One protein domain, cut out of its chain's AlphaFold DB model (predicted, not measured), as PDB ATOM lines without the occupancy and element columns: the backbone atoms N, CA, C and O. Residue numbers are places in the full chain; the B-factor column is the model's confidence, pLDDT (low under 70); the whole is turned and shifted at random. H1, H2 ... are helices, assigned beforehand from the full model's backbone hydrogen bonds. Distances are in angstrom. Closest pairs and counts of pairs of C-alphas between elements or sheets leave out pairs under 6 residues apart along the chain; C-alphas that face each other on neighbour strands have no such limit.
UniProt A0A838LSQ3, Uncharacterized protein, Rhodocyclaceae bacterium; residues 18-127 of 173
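What this domain is: This is residues 18 to 127 of the 173 residues of an uncharacterized protein of Rhodocyclaceae bacterium (UniProt A0A838LSQ3). The longest helix, H3, and H4, which folds back from its last residues, make a V, with H2 between its arms and packed on both. H1 sits to one side of H2 and H3, while residues 113 to 127, most of them in H5, stick out as a free arm. The printed part has 110 residues with five named helices, H1 to H5 in chain order, and no named strand; the class is all helix. It is loose, with a radius of gyration of the C-alphas of 17.9 A and spans of 47 by 43 by 25 A.

Where its parts are: H3, residues 53 to 78, measures 37.6 A from C-alpha 53 at (-19.320, -51.070, 19.387) to C-alpha 78 at (-0.773, -30.590, 44.815). H2 is residues 30 to 41, 17.2 A, and H4 residues 82 to 98, 24.2 A. H1, residues 18 to 26, measures 12.6 A. H5, residues 109 to 125, measures 24.3 A and ends with C-alpha 125 at (1.544, -5.290, 10.270).

How they stand to each other: H3 touches H2 with residues 56 to 67 alone, at a shallow tilt of 23 degrees, opposite ways, a hairpin; the closest C-alphas, of Asp 33 and Ala 63, are 5.5 A apart. H3 touches H4 with residues 67 to 75 alone, at a steep tilt of 55 degrees; the closest C-alphas, of Ala 71 and Phe 86, are 4.8 A apart. H4 touches H2 with residues 93 to 97 alone, closest at the C-alphas of Ile 34 and Leu 97, 6.6 A. H1 and H2 are close but not clearly touching, and H1 and H3 are near each other. H5 is apart from H1, H2, H3 and H4. In the five helices every O i to N i+4 pair is within hydrogen-bond range.

The domain as a whole: The C-alphas of Pro 54 and Arg 127, the two farthest apart, are 53.4 A apart. The printed part has no cut. The link from H2 to H3 is long, and its residues 44 to 49 stand free. The pLDDT is under 70 in residues 43 to 49, 99 to 112 and 124 to 127.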
ATOM      1  N   HIS A  18      -2.972 -49.641  14.845       86.31
ATOM      2  CA  HIS A  18      -2.699 -48.197  14.824       86.31
ATOM      3  C   HIS A  18      -3.411 -47.435  15.952       86.31
ATOM      4  O   HIS A  18      -2.919 -46.404  16.408       86.31
ATOM      5  N   LEU A  19      -4.568 -47.928  16.401       87.69
ATOM      6  CA  LEU A  19      -5.331 -47.326  17.484       87.69
ATOM      7  C   LEU A  19      -4.676 -47.651  18.828       87.69
ATOM      8  O   LEU A  19      -4.411 -46.737  19.604       87.69
ATOM      9  N   LYS A  20      -4.286 -48.915  19.030       90.75
ATOM     10  CA  LYS A  20      -3.472 -49.356  20.172       90.75
ATOM     11  C   LYS A  20      -2.223 -48.493  20.348       90.75
ATOM     12  O   LYS A  20      -1.989 -47.953  21.423       90.75
ATOM     13  N   GLN A  21      -1.439 -48.314  19.284       91.06
ATOM     14  CA  GLN A  21      -0.198 -47.541  19.352       91.06
ATOM     15  C   GLN A  21      -0.443 -46.085  19.774       91.06
ATOM     16  O   GLN A  21       0.286 -45.555  20.609       91.06
ATOM     17  N   LYS A  22      -1.491 -45.449  19.238       91.81
ATOM     18  CA  LYS A  22      -1.882 -44.086  19.617       91.81
ATOM     19  C   LYS A  22      -2.307 -43.995  21.080       91.81
ATOM     20  O   LYS A  22      -1.860 -43.088  21.775       91.81
ATOM     21  N   VAL A  23      -3.118 -44.943  21.549       92.75
ATOM     22  CA  VAL A  23      -3.548 -45.010  22.952       92.75
ATOM     23  C   VAL A  23      -2.341 -45.127  23.883       92.75
ATOM     24  O   VAL A  23      -2.230 -44.344  24.821       92.75
ATOM     25  N   CYS A  24      -1.396 -46.028  23.593       93.06
ATOM     26  CA  CYS A  24      -0.186 -46.185  24.402       93.06
ATOM     27  C   CYS A  24       0.683 -44.917  24.422       93.06
ATOM     28  O   CYS A  24       1.213 -44.563  25.471       93.06
ATOM     29  N   LEU A  25       0.824 -44.224  23.287       94.94
ATOM     30  CA  LEU A  25       1.627 -42.998  23.190       94.94
ATOM     31  C   LEU A  25       1.038 -41.824  23.980       94.94
ATOM     32  O   LEU A  25       1.787 -40.965  24.433       94.94
ATOM     33  N   MET A  26      -0.287 -41.770  24.118       94.69
ATOM     34  CA  MET A  26      -0.990 -40.674  24.788       94.69
ATOM     35  C   MET A  26      -1.438 -41.034  26.211       94.69
ATOM     36  O   MET A  26      -2.095 -40.223  26.865       94.69
ATOM     37  N   TRP A  27      -1.099 -42.224  26.708       95.50
ATOM     38  CA  TRP A  27      -1.526 -42.689  28.026       95.50
ATOM     39  C   TRP A  27      -1.060 -41.757  29.151       95.50
ATOM     40  O   TRP A  27       0.090 -41.321  29.174       95.50
ATOM     41  N   GLY A  28      -1.960 -41.436  30.081       92.19
ATOM     42  CA  GLY A  28      -1.712 -40.489  31.172       92.19
ATOM     43  C   GLY A  28      -1.748 -39.016  30.750       92.19
ATOM     44  O   GLY A  28      -1.622 -38.134  31.596       92.19
ATOM     45  N   SER A  29      -1.939 -38.716  29.463       93.50
ATOM     46  CA  SER A  29      -2.037 -37.346  28.956       93.50
ATOM     47  C   SER A  29      -3.485 -36.943  28.684       93.50
ATOM     48  O   SER A  29      -4.356 -37.781  28.455       93.50
ATOM     49  N   ALA A  30      -3.735 -35.637  28.655       91.69
ATOM     50  CA  ALA A  30      -5.023 -35.079  28.248       91.69
ATOM     51  C   ALA A  30      -5.333 -35.250  26.755       91.69
ATOM     52  O   ALA A  30      -6.490 -35.193  26.346       91.69
ATOM     53  N   GLU A  31      -4.303 -35.470  25.934       90.75
ATOM     54  CA  GLU A  31      -4.460 -35.639  24.490       90.75
ATOM     55  C   GLU A  31      -5.206 -36.932  24.148       90.75
ATOM     56  O   GLU A  31      -5.888 -36.994  23.126       90.75
ATOM     57  N   LEU A  32      -5.129 -37.949  25.015       92.38
ATOM     58  CA  LEU A  32      -5.858 -39.200  24.827       92.38
ATOM     59  C   LEU A  32      -7.374 -38.982  24.854       92.38
ATOM     60  O   LEU A  32      -8.079 -39.509  23.996       92.38
ATOM     61  N   ASP A  33      -7.866 -38.182  25.798       90.56
ATOM     62  CA  ASP A  33      -9.297 -37.911  25.954       90.56
ATOM     63  C   ASP A  33      -9.838 -37.118  24.752       90.56
ATOM     64  O   ASP A  33     -10.892 -37.448  24.205       90.56
ATOM     65  N   ILE A  34      -9.058 -36.146  24.260       88.31
ATOM     66  CA  ILE A  34      -9.363 -35.386  23.036       88.31
ATOM     67  C   ILE A  34      -9.379 -36.312  21.818       88.31
ATOM     68  O   ILE A  34     -10.295 -36.264  20.995       88.31
ATOM     69  N   PHE A  35      -8.365 -37.167  21.685       89.38
ATOM     70  CA  PHE A  35      -8.267 -38.116  20.585       89.38
ATOM     71  C   PHE A  35      -9.466 -39.071  20.555       89.38
ATOM     72  O   PHE A  35     -10.047 -39.273  19.490       89.38
ATOM     73  N   ILE A  36      -9.858 -39.620  21.708       89.94
ATOM     74  CA  ILE A  36     -11.010 -40.520  21.825       89.94
ATOM     75  C   ILE A  36     -12.310 -39.779  21.506       89.94
ATOM     76  O   ILE A  36     -13.108 -40.291  20.724       89.94
ATOM     77  N   GLY A  37     -12.508 -38.572  22.047       86.31
ATOM     78  CA  GLY A  37     -13.687 -37.750  21.760       86.31
ATOM     79  C   GLY A  37     -13.862 -37.503  20.262       86.31
ATOM     80  O   GLY A  37     -14.905 -37.825  19.695       86.31
ATOM     81  N   ARG A  38     -12.793 -37.058  19.591       83.38
ATOM     82  CA  ARG A  38     -12.786 -36.855  18.135       83.38
ATOM     83  C   ARG A  38     -13.045 -38.144  17.371       83.38
ATOM     84  O   ARG A  38     -13.801 -38.140  16.411       83.38
ATOM     85  N   LEU A  39     -12.431 -39.249  17.783       85.38
ATOM     86  CA  LEU A  39     -12.587 -40.534  17.106       85.38
ATOM     87  C   LEU A  39     -14.026 -41.071  17.195       85.38
ATOM     88  O   LEU A  39     -14.502 -41.689  16.247       85.38
ATOM     89  N   LEU A  40     -14.714 -40.826  18.313       83.44
ATOM     90  CA  LEU A  40     -16.120 -41.196  18.494       83.44
ATOM     91  C   LEU A  40     -17.074 -40.274  17.721       83.44
ATOM     92  O   LEU A  40     -18.118 -40.735  17.266       83.44
ATOM     93  N   MET A  41     -16.719 -38.996  17.562       76.31
ATOM     94  CA  MET A  41     -17.513 -37.996  16.837       76.31
ATOM     95  C   MET A  41     -17.227 -37.947  15.324       76.31
ATOM     96  O   MET A  41     -17.976 -37.307  14.586       76.31
ATOM     97  N   ASP A  42     -16.180 -38.620  14.830       71.50
ATOM     98  CA  ASP A  42     -15.769 -38.601  13.419       71.50
ATOM     99  C   ASP A  42     -16.742 -39.379  12.509       71.50
ATOM    100  O   ASP A  42     -16.495 -40.514  12.097       71.50
ATOM    101  N   SER A  43     -17.872 -38.753  12.166       58.03
ATOM    102  CA  SER A  43     -18.858 -39.254  11.195       58.03
ATOM    103  C   SER A  43     -18.682 -38.639   9.799       58.03
ATOM    104  O   SER A  43     -19.659 -38.469   9.066       58.03
ATOM    105  N   ARG A  44     -17.457 -38.235   9.437       56.03
ATOM    106  CA  ARG A  44     -17.228 -37.191   8.423       56.03
ATOM    107  C   ARG A  44     -17.706 -37.460   6.992       56.03
ATOM    108  O   ARG A  44     -17.916 -36.485   6.288       56.03
ATOM    109  N   ASP A  45     -17.965 -38.703   6.574       52.91
ATOM    110  CA  ASP A  45     -18.239 -38.980   5.149       52.91
ATOM    111  C   ASP A  45     -19.496 -39.818   4.853       52.91
ATOM    112  O   ASP A  45     -19.707 -40.204   3.706       52.91
ATOM    113  N   GLY A  46     -20.313 -40.185   5.850       53.62
ATOM    114  CA  GLY A  46     -21.511 -41.034   5.651       53.62
ATOM    115  C   GLY A  46     -21.248 -42.463   5.125       53.62
ATOM    116  O   GLY A  46     -22.125 -43.318   5.194       53.62
ATOM    117  N   ALA A  47     -20.031 -42.753   4.651       54.47
ATOM    118  CA  ALA A  47     -19.587 -44.031   4.099       54.47
ATOM    119  C   ALA A  47     -18.827 -44.912   5.113       54.47
ATOM    120  O   ALA A  47     -18.618 -46.102   4.869       54.47
ATOM    121  N   ARG A  48     -18.399 -44.357   6.258       66.25
ATOM    122  CA  ARG A  48     -17.718 -45.112   7.324       66.25
ATOM    123  C   ARG A  48     -18.745 -45.700   8.290       66.25
ATOM    124  O   ARG A  48     -19.574 -44.977   8.824       66.25
ATOM    125  N   LYS A  49     -18.641 -47.001   8.577       66.56
ATOM    126  CA  LYS A  49     -19.538 -47.742   9.490       66.56
ATOM    127  C   LYS A  49     -19.326 -47.436  10.989       66.56
ATOM    128  O   LYS A  49     -19.793 -48.198  11.827       66.56
ATOM    129  N   GLY A  50     -18.635 -46.345  11.325       74.00
ATOM    130  CA  GLY A  50     -18.183 -46.067  12.690       74.00
ATOM    131  C   GLY A  50     -17.185 -47.113  13.206       74.00
ATOM    132  O   GLY A  50     -16.803 -48.050  12.500       74.00
ATOM    133  N   LEU A  51     -16.732 -46.934  14.446       81.75
ATOM    134  CA  LEU A  51     -15.986 -47.970  15.158       81.75
ATOM    135  C   LEU A  51     -16.925 -49.121  15.549       81.75
ATOM    136  O   LEU A  51     -18.088 -48.870  15.874       81.75
ATOM    137  N   PRO A  52     -16.437 -50.373  15.593       86.12
ATOM    138  CA  PRO A  52     -17.190 -51.456  16.206       86.12
ATOM    139  C   PRO A  52     -17.565 -51.086  17.645       86.12
ATOM    140  O   PRO A  52     -16.714 -50.628  18.407       86.12
ATOM    141  N   MET A  53     -18.819 -51.331  18.031       85.62
ATOM    142  CA  MET A  53     -19.320 -51.070  19.387       85.62
ATOM    143  C   MET A  53     -18.382 -51.543  20.517       85.62
ATOM    144  O   MET A  53     -18.124 -50.741  21.415       85.62
ATOM    145  N   PRO A  54     -17.823 -52.774  20.495       87.94
ATOM    146  CA  PRO A  54     -16.918 -53.208  21.560       87.94
ATOM    147  C   PRO A  54     -15.658 -52.336  21.659       87.94
ATOM    148  O   PRO A  54     -15.265 -51.958  22.753       87.94
ATOM    149  N   VAL A  55     -15.095 -51.910  20.525       89.06
ATOM    150  CA  VAL A  55     -13.934 -51.005  20.503       89.06
ATOM    151  C   VAL A  55     -14.302 -49.635  21.075       89.06
ATOM    152  O   VAL A  55     -13.533 -49.051  21.833       89.06
ATOM    153  N   GLY A  56     -15.483 -49.114  20.734       88.56
ATOM    154  CA  GLY A  56     -15.979 -47.857  21.298       88.56
ATOM    155  C   GLY A  56     -16.151 -47.922  22.819       88.56
ATOM    156  O   GLY A  56     -15.775 -46.982  23.519       88.56
ATOM    157  N   ALA A  57     -16.664 -49.041  23.339       89.31
ATOM    158  CA  ALA A  57     -16.804 -49.270  24.774       89.31
ATOM    159  C   ALA A  57     -15.441 -49.315  25.486       89.31
ATOM    160  O   ALA A  57     -15.272 -48.641  26.506       89.31
ATOM    161  N   ASP A  58     -14.464 -50.026  24.916       91.25
ATOM    162  CA  ASP A  58     -13.098 -50.092  25.446       91.25
ATOM    163  C   ASP A  58     -12.455 -48.699  25.494       91.25
ATOM    164  O   ASP A  58     -11.882 -48.301  26.508       91.25
ATOM    165  N   LEU A  59     -12.602 -47.906  24.430       92.00
ATOM    166  CA  LEU A  59     -12.083 -46.536  24.387       92.00
ATOM    167  C   LEU A  59     -12.727 -45.636  25.449       92.00
ATOM    168  O   LEU A  59     -12.024 -44.891  26.127       92.00
ATOM    169  N   LEU A  60     -14.046 -45.712  25.641       91.56
ATOM    170  CA  LEU A  60     -14.734 -44.945  26.684       91.56
ATOM    171  C   LEU A  60     -14.282 -45.352  28.091       91.56
ATOM    172  O   LEU A  60     -14.149 -44.501  28.975       91.56
ATOM    173  N   PHE A  61     -14.040 -46.645  28.308       93.31
ATOM    174  CA  PHE A  61     -13.479 -47.144  29.558       93.31
ATOM    175  C   PHE A  61     -12.067 -46.596  29.797       93.31
ATOM    176  O   PHE A  61     -11.762 -46.118  30.895       93.31
ATOM    177  N   LEU A  62     -11.222 -46.600  28.765       93.56
ATOM    178  CA  LEU A  62      -9.871 -46.057  28.842       93.56
ATOM    179  C   LEU A  62      -9.865 -44.549  29.094       93.56
ATOM    180  O   LEU A  62      -9.095 -44.108  29.938       93.56
ATOM    181  N   ALA A  63     -10.749 -43.773  28.461       92.81
ATOM    182  CA  ALA A  63     -10.883 -42.337  28.723       92.81
ATOM    183  C   ALA A  63     -11.238 -42.055  30.197       92.81
ATOM    184  O   ALA A  63     -10.596 -41.254  30.878       92.81
ATOM    185  N   LYS A  64     -12.215 -42.788  30.754       93.69
ATOM    186  CA  LYS A  64     -12.568 -42.673  32.181       93.69
ATOM    187  C   LYS A  64     -11.390 -43.025  33.088       93.69
ATOM    188  O   LYS A  64     -11.129 -42.324  34.061       93.69
ATOM    189  N   THR A  65     -10.674 -44.096  32.763       95.75
ATOM    190  CA  THR A  65      -9.526 -44.564  33.549       95.75
ATOM    191  C   THR A  65      -8.361 -43.576  33.485       95.75
ATOM    192  O   THR A  65      -7.775 -43.250  34.516       95.75
ATOM    193  N   ASN A  66      -8.071 -43.034  32.301       96.06
ATOM    194  CA  ASN A  66      -7.047 -42.019  32.076       96.06
ATOM    195  C   ASN A  66      -7.297 -40.768  32.930       96.06
ATOM    196  O   ASN A  66      -6.395 -40.290  33.619       96.06
ATOM    197  N   LYS A  67      -8.549 -40.297  32.967       95.00
ATOM    198  CA  LYS A  67      -8.975 -39.179  33.817       95.00
ATOM    199  C   LYS A  67      -8.728 -39.445  35.304       95.00
ATOM    200  O   LYS A  67      -8.203 -38.582  36.004       95.00
ATOM    201  N   ILE A  68      -9.062 -40.643  35.788       96.25
ATOM    202  CA  ILE A  68      -8.831 -41.035  37.188       96.25
ATOM    203  C   ILE A  68      -7.333 -41.055  37.510       96.25
ATOM    204  O   ILE A  68      -6.935 -40.523  38.543       96.25
ATOM    205  N   ILE A  69      -6.501 -41.622  36.633       96.12
ATOM    206  CA  ILE A  69      -5.041 -41.664  36.821       96.12
ATOM    207  C   ILE A  69      -4.477 -40.245  36.912       96.12
ATOM    208  O   ILE A  69      -3.789 -39.920  37.876       96.12
ATOM    209  N   ARG A  70      -4.855 -39.367  35.977       96.44
ATOM    210  CA  ARG A  70      -4.445 -37.956  35.986       96.44
ATOM    211  C   ARG A  70      -4.893 -37.228  37.253       96.44
ATOM    212  O   ARG A  70      -4.139 -36.427  37.800       96.44
ATOM    213  N   ALA A  71      -6.093 -37.522  37.753       96.44
ATOM    214  CA  ALA A  71      -6.580 -36.969  39.013       96.44
ATOM    215  C   ALA A  71      -5.775 -37.474  40.223       96.44
ATOM    216  O   ALA A  71      -5.502 -36.701  41.137       96.44
ATOM    217  N   ILE A  72      -5.357 -38.745  40.235       96.25
ATOM    218  CA  ILE A  72      -4.480 -39.300  41.280       96.25
ATOM    219  C   ILE A  72      -3.107 -38.622  41.248       96.25
ATOM    220  O   ILE A  72      -2.578 -38.275  42.306       96.25
ATOM    221  N   ASP A  73      -2.542 -38.408  40.063       95.56
ATOM    222  CA  ASP A  73      -1.249 -37.739  39.917       95.56
ATOM    223  C   ASP A  73      -1.320 -36.285  40.393       95.56
ATOM    224  O   ASP A  73      -0.473 -35.856  41.178       95.56
ATOM    225  N   LEU A  74      -2.387 -35.565  40.029       95.62
ATOM    226  CA  LEU A  74      -2.633 -34.194  40.479       95.62
ATOM    227  C   LEU A  74      -2.844 -34.110  42.000       95.62
ATOM    228  O   LEU A  74      -2.287 -33.246  42.677       95.62
ATOM    229  N   MET A  75      -3.606 -35.051  42.561       96.94
ATOM    230  CA  MET A  75      -3.807 -35.179  44.005       96.94
ATOM    231  C   MET A  75      -2.467 -35.344  44.736       96.94
ATOM    232  O   MET A  75      -2.251 -34.735  45.785       96.94
ATOM    233  N   ARG A  76      -1.548 -36.145  44.181       94.19
ATOM    234  CA  ARG A  76      -0.214 -36.366  44.756       94.19
ATOM    235  C   ARG A  76       0.686 -35.139  44.636       94.19
ATOM    236  O   ARG A  76       1.398 -34.841  45.594       94.19
ATOM    237  N   SER A  77       0.664 -34.439  43.500       95.19
ATOM    238  CA  SER A  77       1.521 -33.270  43.276       95.19
ATOM    239  C   SER A  77       1.083 -32.052  44.089       95.19
ATOM    240  O   SER A  77       1.929 -31.361  44.652       95.19
ATOM    241  N   GLU A  78      -0.224 -31.802  44.189       93.44
ATOM    242  CA  GLU A  78      -0.773 -30.590  44.815       93.44
ATOM    243  C   GLU A  78      -1.285 -30.809  46.247       93.44
ATOM    244  O   GLU A  78      -1.636 -29.850  46.930       93.44
ATOM    245  N   LYS A  79      -1.296 -32.059  46.738       94.50
ATOM    246  CA  LYS A  79      -1.794 -32.445  48.076       94.50
ATOM    247  C   LYS A  79      -3.239 -31.997  48.348       94.50
ATOM    248  O   LYS A  79      -3.604 -31.697  49.484       94.50
ATOM    249  N   ILE A  80      -4.062 -31.968  47.307       95.50
ATOM    250  CA  ILE A  80      -5.498 -31.677  47.381       95.50
ATOM    251  C   ILE A  80      -6.306 -32.967  47.570       95.50
ATOM    252  O   ILE A  80      -5.775 -34.070  47.450       95.50
ATOM    253  N   GLN A  81      -7.600 -32.859  47.874       96.56
ATOM    254  CA  GLN A  81      -8.468 -34.036  47.937       96.56
ATOM    255  C   GLN A  81      -8.746 -34.588  46.534       96.56
ATOM    256  O   GLN A  81      -8.871 -33.830  45.572       96.56
ATOM    257  N   PHE A  82      -8.926 -35.910  46.420       95.00
ATOM    258  CA  PHE A  82      -9.228 -36.569  45.142       95.00
ATOM    259  C   PHE A  82     -10.436 -35.951  44.425       95.00
ATOM    260  O   PHE A  82     -10.404 -35.769  43.214       95.00
ATOM    261  N   LYS A  83     -11.486 -35.583  45.171       96.31
ATOM    262  CA  LYS A  83     -12.684 -34.941  44.614       96.31
ATOM    263  C   LYS A  83     -12.352 -33.631  43.893       96.31
ATOM    264  O   LYS A  83     -12.866 -33.395  42.802       96.31
ATOM    265  N   ASP A  84     -11.501 -32.799  44.489       96.69
ATOM    266  CA  ASP A  84     -11.096 -31.524  43.898       96.69
ATOM    267  C   ASP A  84     -10.150 -31.739  42.716       96.69
ATOM    268  O   ASP A  84     -10.342 -31.119  41.672       96.69
ATOM    269  N   ALA A  85      -9.201 -32.673  42.833       96.00
ATOM    270  CA  ALA A  85      -8.307 -33.042  41.735       96.00
ATOM    271  C   ALA A  85      -9.083 -33.556  40.516       96.00
ATOM    272  O   ALA A  85      -8.848 -33.120  39.392       96.00
ATOM    273  N   PHE A  86     -10.053 -34.444  40.742       96.38
ATOM    274  CA  PHE A  86     -10.908 -34.974  39.689       96.38
ATOM    275  C   PHE A  86     -11.727 -33.867  39.025       96.38
ATOM    276  O   PHE A  86     -11.773 -33.814  37.800       96.38
ATOM    277  N   ARG A  87     -12.312 -32.947  39.809       96.38
ATOM    278  CA  ARG A  87     -13.044 -31.792  39.269       96.38
ATOM    279  C   ARG A  87     -12.150 -30.907  38.396       96.38
ATOM    280  O   ARG A  87     -12.569 -30.528  37.312       96.38
ATOM    281  N   ILE A  88     -10.926 -30.606  38.836       95.12
ATOM    282  CA  ILE A  88      -9.981 -29.782  38.064       95.12
ATOM    283  C   ILE A  88      -9.646 -30.441  36.722       95.12
ATOM    284  O   ILE A  88      -9.639 -29.771  35.689       95.12
ATOM    285  N   VAL A  89      -9.378 -31.751  36.725       95.06
ATOM    286  CA  VAL A  89      -9.099 -32.503  35.495       95.06
ATOM    287  C   VAL A  89     -10.323 -32.513  34.580       95.06
ATOM    288  O   VAL A  89     -10.189 -32.212  33.399       95.06
ATOM    289  N   ASP A  90     -11.508 -32.796  35.120       93.94
ATOM    290  CA  ASP A  90     -12.760 -32.867  34.363       93.94
ATOM    291  C   ASP A  90     -13.128 -31.526  33.710       93.94
ATOM    292  O   ASP A  90     -13.368 -31.467  32.506       93.94
ATOM    293  N   GLU A  91     -13.070 -30.428  34.469       93.31
ATOM    294  CA  GLU A  91     -13.283 -29.074  33.947       93.31
ATOM    295  C   GLU A  91     -12.225 -28.691  32.903       93.31
ATOM    296  O   GLU A  91     -12.525 -28.021  31.914       93.31
ATOM    297  N   GLY A  92     -10.972 -29.100  33.121       91.00
ATOM    298  CA  GLY A  92      -9.878 -28.873  32.185       91.00
ATOM    299  C   GLY A  92     -10.065 -29.618  30.865       91.00
ATOM    300  O   GLY A  92      -9.758 -29.063  29.811       91.00
ATOM    301  N   ASP A  93     -10.581 -30.845  30.910       89.12
ATOM    302  CA  ASP A  93     -10.867 -31.654  29.726       89.12
ATOM    303  C   ASP A  93     -12.083 -31.106  28.967       89.12
ATOM    304  O   ASP A  93     -12.022 -30.946  27.747       89.12
ATOM    305  N   GLN A  94     -13.147 -30.722  29.680       85.88
ATOM    306  CA  GLN A  94     -14.341 -30.118  29.083       85.88
ATOM    307  C   GLN A  94     -14.004 -28.831  28.321       85.88
ATOM    308  O   GLN A  94     -14.379 -28.677  27.162       85.88
ATOM    309  N   LYS A  95     -13.201 -27.944  28.924       86.44
ATOM    310  CA  LYS A  95     -12.734 -26.711  28.267       86.44
ATOM    311  C   LYS A  95     -11.951 -26.978  26.983       86.44
ATOM    312  O   LYS A  95     -12.010 -26.175  26.059       86.44
ATOM    313  N   ARG A  96     -11.191 -28.076  26.913       81.94
ATOM    314  CA  ARG A  96     -10.405 -28.432  25.719       81.94
ATOM    315  C   ARG A  96     -11.278 -28.966  24.593       81.94
ATOM    316  O   ARG A  96     -10.984 -28.677  23.440       81.94
ATOM    317  N   LEU A  97     -12.321 -29.724  24.928       75.56
ATOM    318  CA  LEU A  97     -13.318 -30.174  23.958       75.56
ATOM    319  C   LEU A  97     -14.120 -28.985  23.410       75.56
ATOM    320  O   LEU A  97     -14.329 -28.893  22.210       75.56
ATOM    321  N   GLU A  98     -14.504 -28.037  24.270       72.31
ATOM    322  CA  GLU A  98     -15.233 -26.823  23.869       72.31
ATOM    323  C   GLU A  98     -14.382 -25.830  23.061       72.31
ATOM    324  O   GLU A  98     -14.911 -25.099  22.228       72.31
ATOM    325  N   ALA A  99     -13.065 -25.794  23.292       66.25
ATOM    326  CA  ALA A  99     -12.145 -24.924  22.562       66.25
ATOM    327  C   ALA A  99     -11.867 -25.381  21.116       66.25
ATOM    328  O   ALA A  99     -11.154 -24.680  20.393       66.25
ATOM    329  N   ASP A 100     -12.380 -26.537  20.678       64.62
ATOM    330  CA  ASP A 100     -12.203 -26.990  19.298       64.62
ATOM    331  C   ASP A 100     -13.136 -26.218  18.350       64.62
ATOM    332  O   ASP A 100     -14.291 -26.570  18.113       64.62
ATOM    333  N   GLU A 101     -12.608 -25.128  17.789       59.50
ATOM    334  CA  GLU A 101     -13.277 -24.235  16.830       59.50
ATOM    335  C   GLU A 101     -13.915 -24.963  15.634       59.50
ATOM    336  O   GLU A 101     -14.830 -24.429  15.006       59.50
ATOM    337  N   PHE A 102     -13.443 -26.170  15.302       56.66
ATOM    338  CA  PHE A 102     -13.936 -26.959  14.172       56.66
ATOM    339  C   PHE A 102     -15.203 -27.773  14.471       56.66
ATOM    340  O   PHE A 102     -15.829 -28.238  13.516       56.66
ATOM    341  N   ASP A 103     -15.587 -27.923  15.742       58.09
ATOM    342  CA  ASP A 103     -16.791 -28.656  16.159       58.09
ATOM    343  C   ASP A 103     -17.999 -27.729  16.391       58.09
ATOM    344  O   ASP A 103     -19.103 -28.191  16.679       58.09
ATOM    345  N   ASN A 104     -17.831 -26.411  16.215       59.44
ATOM    346  CA  ASN A 104     -18.928 -25.454  16.317       59.44
ATOM    347  C   ASN A 104     -19.730 -25.402  14.997       59.44
ATOM    348  O   ASN A 104     -19.236 -24.860  14.006       59.44
ATOM    349  N   PRO A 105     -20.991 -25.881  14.958       60.75
ATOM    350  CA  PRO A 105     -21.793 -25.911  13.731       60.75
ATOM    351  C   PRO A 105     -22.169 -24.513  13.217       60.75
ATOM    352  O   PRO A 105     -22.651 -24.375  12.094       60.75
ATOM    353  N   LEU A 106     -21.969 -23.474  14.034       60.53
ATOM    354  CA  LEU A 106     -22.208 -22.078  13.672       60.53
ATOM    355  C   LEU A 106     -20.965 -21.397  13.088       60.53
ATOM    356  O   LEU A 106     -21.062 -20.282  12.576       60.53
ATOM    357  N   VAL A 107     -19.802 -22.047  13.158       60.19
ATOM    358  CA  VAL A 107     -18.537 -21.499  12.677       60.19
ATOM    359  C   VAL A 107     -18.128 -22.268  11.427       60.19
ATOM    360  O   VAL A 107     -17.752 -23.436  11.463       60.19
ATOM    361  N   SER A 108     -18.209 -21.603  10.275       63.31
ATOM    362  CA  SER A 108     -17.752 -22.199   9.022       63.31
ATOM    363  C   SER A 108     -16.231 -22.344   9.033       63.31
ATOM    364  O   SER A 108     -15.503 -21.453   9.482       63.31
ATOM    365  N   ARG A 109     -15.719 -23.436   8.462       62.44
ATOM    366  CA  ARG A 109     -14.273 -23.681   8.346       62.44
ATOM    367  C   ARG A 109     -13.534 -22.505   7.701       62.44
ATOM    368  O   ARG A 109     -12.416 -22.170   8.092       62.44
ATOM    369  N   ASP A 110     -14.195 -21.846   6.756       65.62
ATOM    370  CA  ASP A 110     -13.667 -20.680   6.052       65.62
ATOM    371  C   ASP A 110     -13.588 -19.440   6.948       65.62
ATOM    372  O   ASP A 110     -12.666 -18.636   6.805       65.62
ATOM    373  N   THR A 111     -14.503 -19.299   7.914       69.62
ATOM    374  CA  THR A 111     -14.461 -18.195   8.883       69.62
ATOM    375  C   THR A 111     -13.272 -18.317   9.832       69.62
ATOM    376  O   THR A 111     -12.561 -17.330  10.003       69.62
ATOM    377  N   VAL A 112     -12.957 -19.517  10.332       67.94
ATOM    378  CA  VAL A 112     -11.774 -19.746  11.188       67.94
ATOM    379  C   VAL A 112     -10.479 -19.433  10.436       67.94
ATOM    380  O   VAL A 112      -9.612 -18.710  10.928       67.94
ATOM    381  N   VAL A 113     -10.346 -19.935   9.203       71.50
ATOM    382  CA  VAL A 113      -9.151 -19.695   8.376       71.50
ATOM    383  C   VAL A 113      -8.986 -18.207   8.066       71.50
ATOM    384  O   VAL A 113      -7.863 -17.697   8.061       71.50
ATOM    385  N   LYS A 114     -10.093 -17.499   7.821       77.19
ATOM    386  CA  LYS A 114     -10.081 -16.063   7.554       77.19
ATOM    387  C   LYS A 114      -9.656 -15.262   8.787       77.19
ATOM    388  O   LYS A 114      -8.714 -14.485   8.665       77.19
ATOM    389  N   VAL A 115     -10.262 -15.511   9.951       78.12
ATOM    390  CA  VAL A 115      -9.923 -14.830  11.216       78.12
ATOM    391  C   VAL A 115      -8.459 -15.062  11.577       78.12
ATOM    392  O   VAL A 115      -7.717 -14.106  11.786       78.12
ATOM    393  N   ARG A 116      -7.982 -16.310  11.519       76.56
ATOM    394  CA  ARG A 116      -6.580 -16.642  11.810       76.56
ATOM    395  C   ARG A 116      -5.597 -15.943  10.870       76.56
ATOM    396  O   ARG A 116      -4.534 -15.485  11.287       76.56
ATOM    397  N   ASN A 117      -5.934 -15.853   9.585       78.81
ATOM    398  CA  ASN A 117      -5.118 -15.124   8.615       78.81
ATOM    399  C   ASN A 117      -5.152 -13.612   8.850       78.81
ATOM    400  O   ASN A 117      -4.146 -12.942   8.620       78.81
ATOM    401  N   GLU A 118      -6.283 -13.066   9.287       81.81
ATOM    402  CA  GLU A 118      -6.426 -11.657   9.650       81.81
ATOM    403  C   GLU A 118      -5.624 -11.318  10.911       81.81
ATOM    404  O   GLU A 118      -4.887 -10.333  10.898       81.81
ATOM    405  N   GLU A 119      -5.644 -12.172  11.934       81.44
ATOM    406  CA  GLU A 119      -4.785 -12.048  13.118       81.44
ATOM    407  C   GLU A 119      -3.305 -12.086  12.740       81.44
ATOM    408  O   GLU A 119      -2.550 -11.183  13.099       81.44
ATOM    409  N   LEU A 120      -2.889 -13.064  11.927       78.06
ATOM    410  CA  LEU A 120      -1.515 -13.151  11.428       78.06
ATOM    411  C   LEU A 120      -1.116 -11.905  10.627       78.06
ATOM    412  O   LEU A 120       0.021 -11.439  10.739       78.06
ATOM    413  N   ARG A 121      -2.030 -11.342   9.828       77.06
ATOM    414  CA  ARG A 121      -1.806 -10.078   9.108       77.06
ATOM    415  C   ARG A 121      -1.680  -8.904  10.072       77.06
ATOM    416  O   ARG A 121      -0.771  -8.100   9.881       77.06
ATOM    417  N   ALA A 122      -2.510  -8.825  11.109       78.19
ATOM    418  CA  ALA A 122      -2.439  -7.786  12.131       78.19
ATOM    419  C   ALA A 122      -1.120  -7.857  12.916       78.19
ATOM    420  O   ALA A 122      -0.429  -6.848  13.057       78.19
ATOM    421  N   THR A 123      -0.690  -9.053  13.332       72.81
ATOM    422  CA  THR A 123       0.609  -9.244  13.996       72.81
ATOM    423  C   THR A 123       1.773  -8.898  13.066       72.81
ATOM    424  O   THR A 123       2.773  -8.321  13.492       72.81
ATOM    425  N   ARG A 124       1.667  -9.227  11.771       68.19
ATOM    426  CA  ARG A 124       2.708  -8.922  10.781       68.19
ATOM    427  C   ARG A 124       2.762  -7.434  10.434       68.19
ATOM    428  O   ARG A 124       3.856  -6.933  10.207       68.19
ATOM    429  N   ALA A 125       1.627  -6.739  10.446       69.12
ATOM    430  CA  ALA A 125       1.544  -5.290  10.270       69.12
ATOM    431  C   ALA A 125       2.160  -4.523  11.452       69.12
ATOM    432  O   ALA A 125       2.703  -3.440  11.264       69.12
ATOM    433  N   GLN A 126       2.126  -5.100  12.656       67.62
ATOM    434  CA  GLN A 126       2.761  -4.531  13.849       67.62
ATOM    435  C   GLN A 126       4.267  -4.804  13.944       67.62
ATOM    436  O   GLN A 126       4.940  -4.200  14.780       67.62
ATOM    437  N   ARG A 127       4.833  -5.694  13.113       62.47
ATOM    438  CA  ARG A 127       6.286  -5.885  13.101       62.47
ATOM    439  C   ARG A 127       6.939  -4.640  12.495       62.47
ATOM    440  O   ARG A 127       6.671  -4.345  11.329       62.47
TER     441      ARG A 127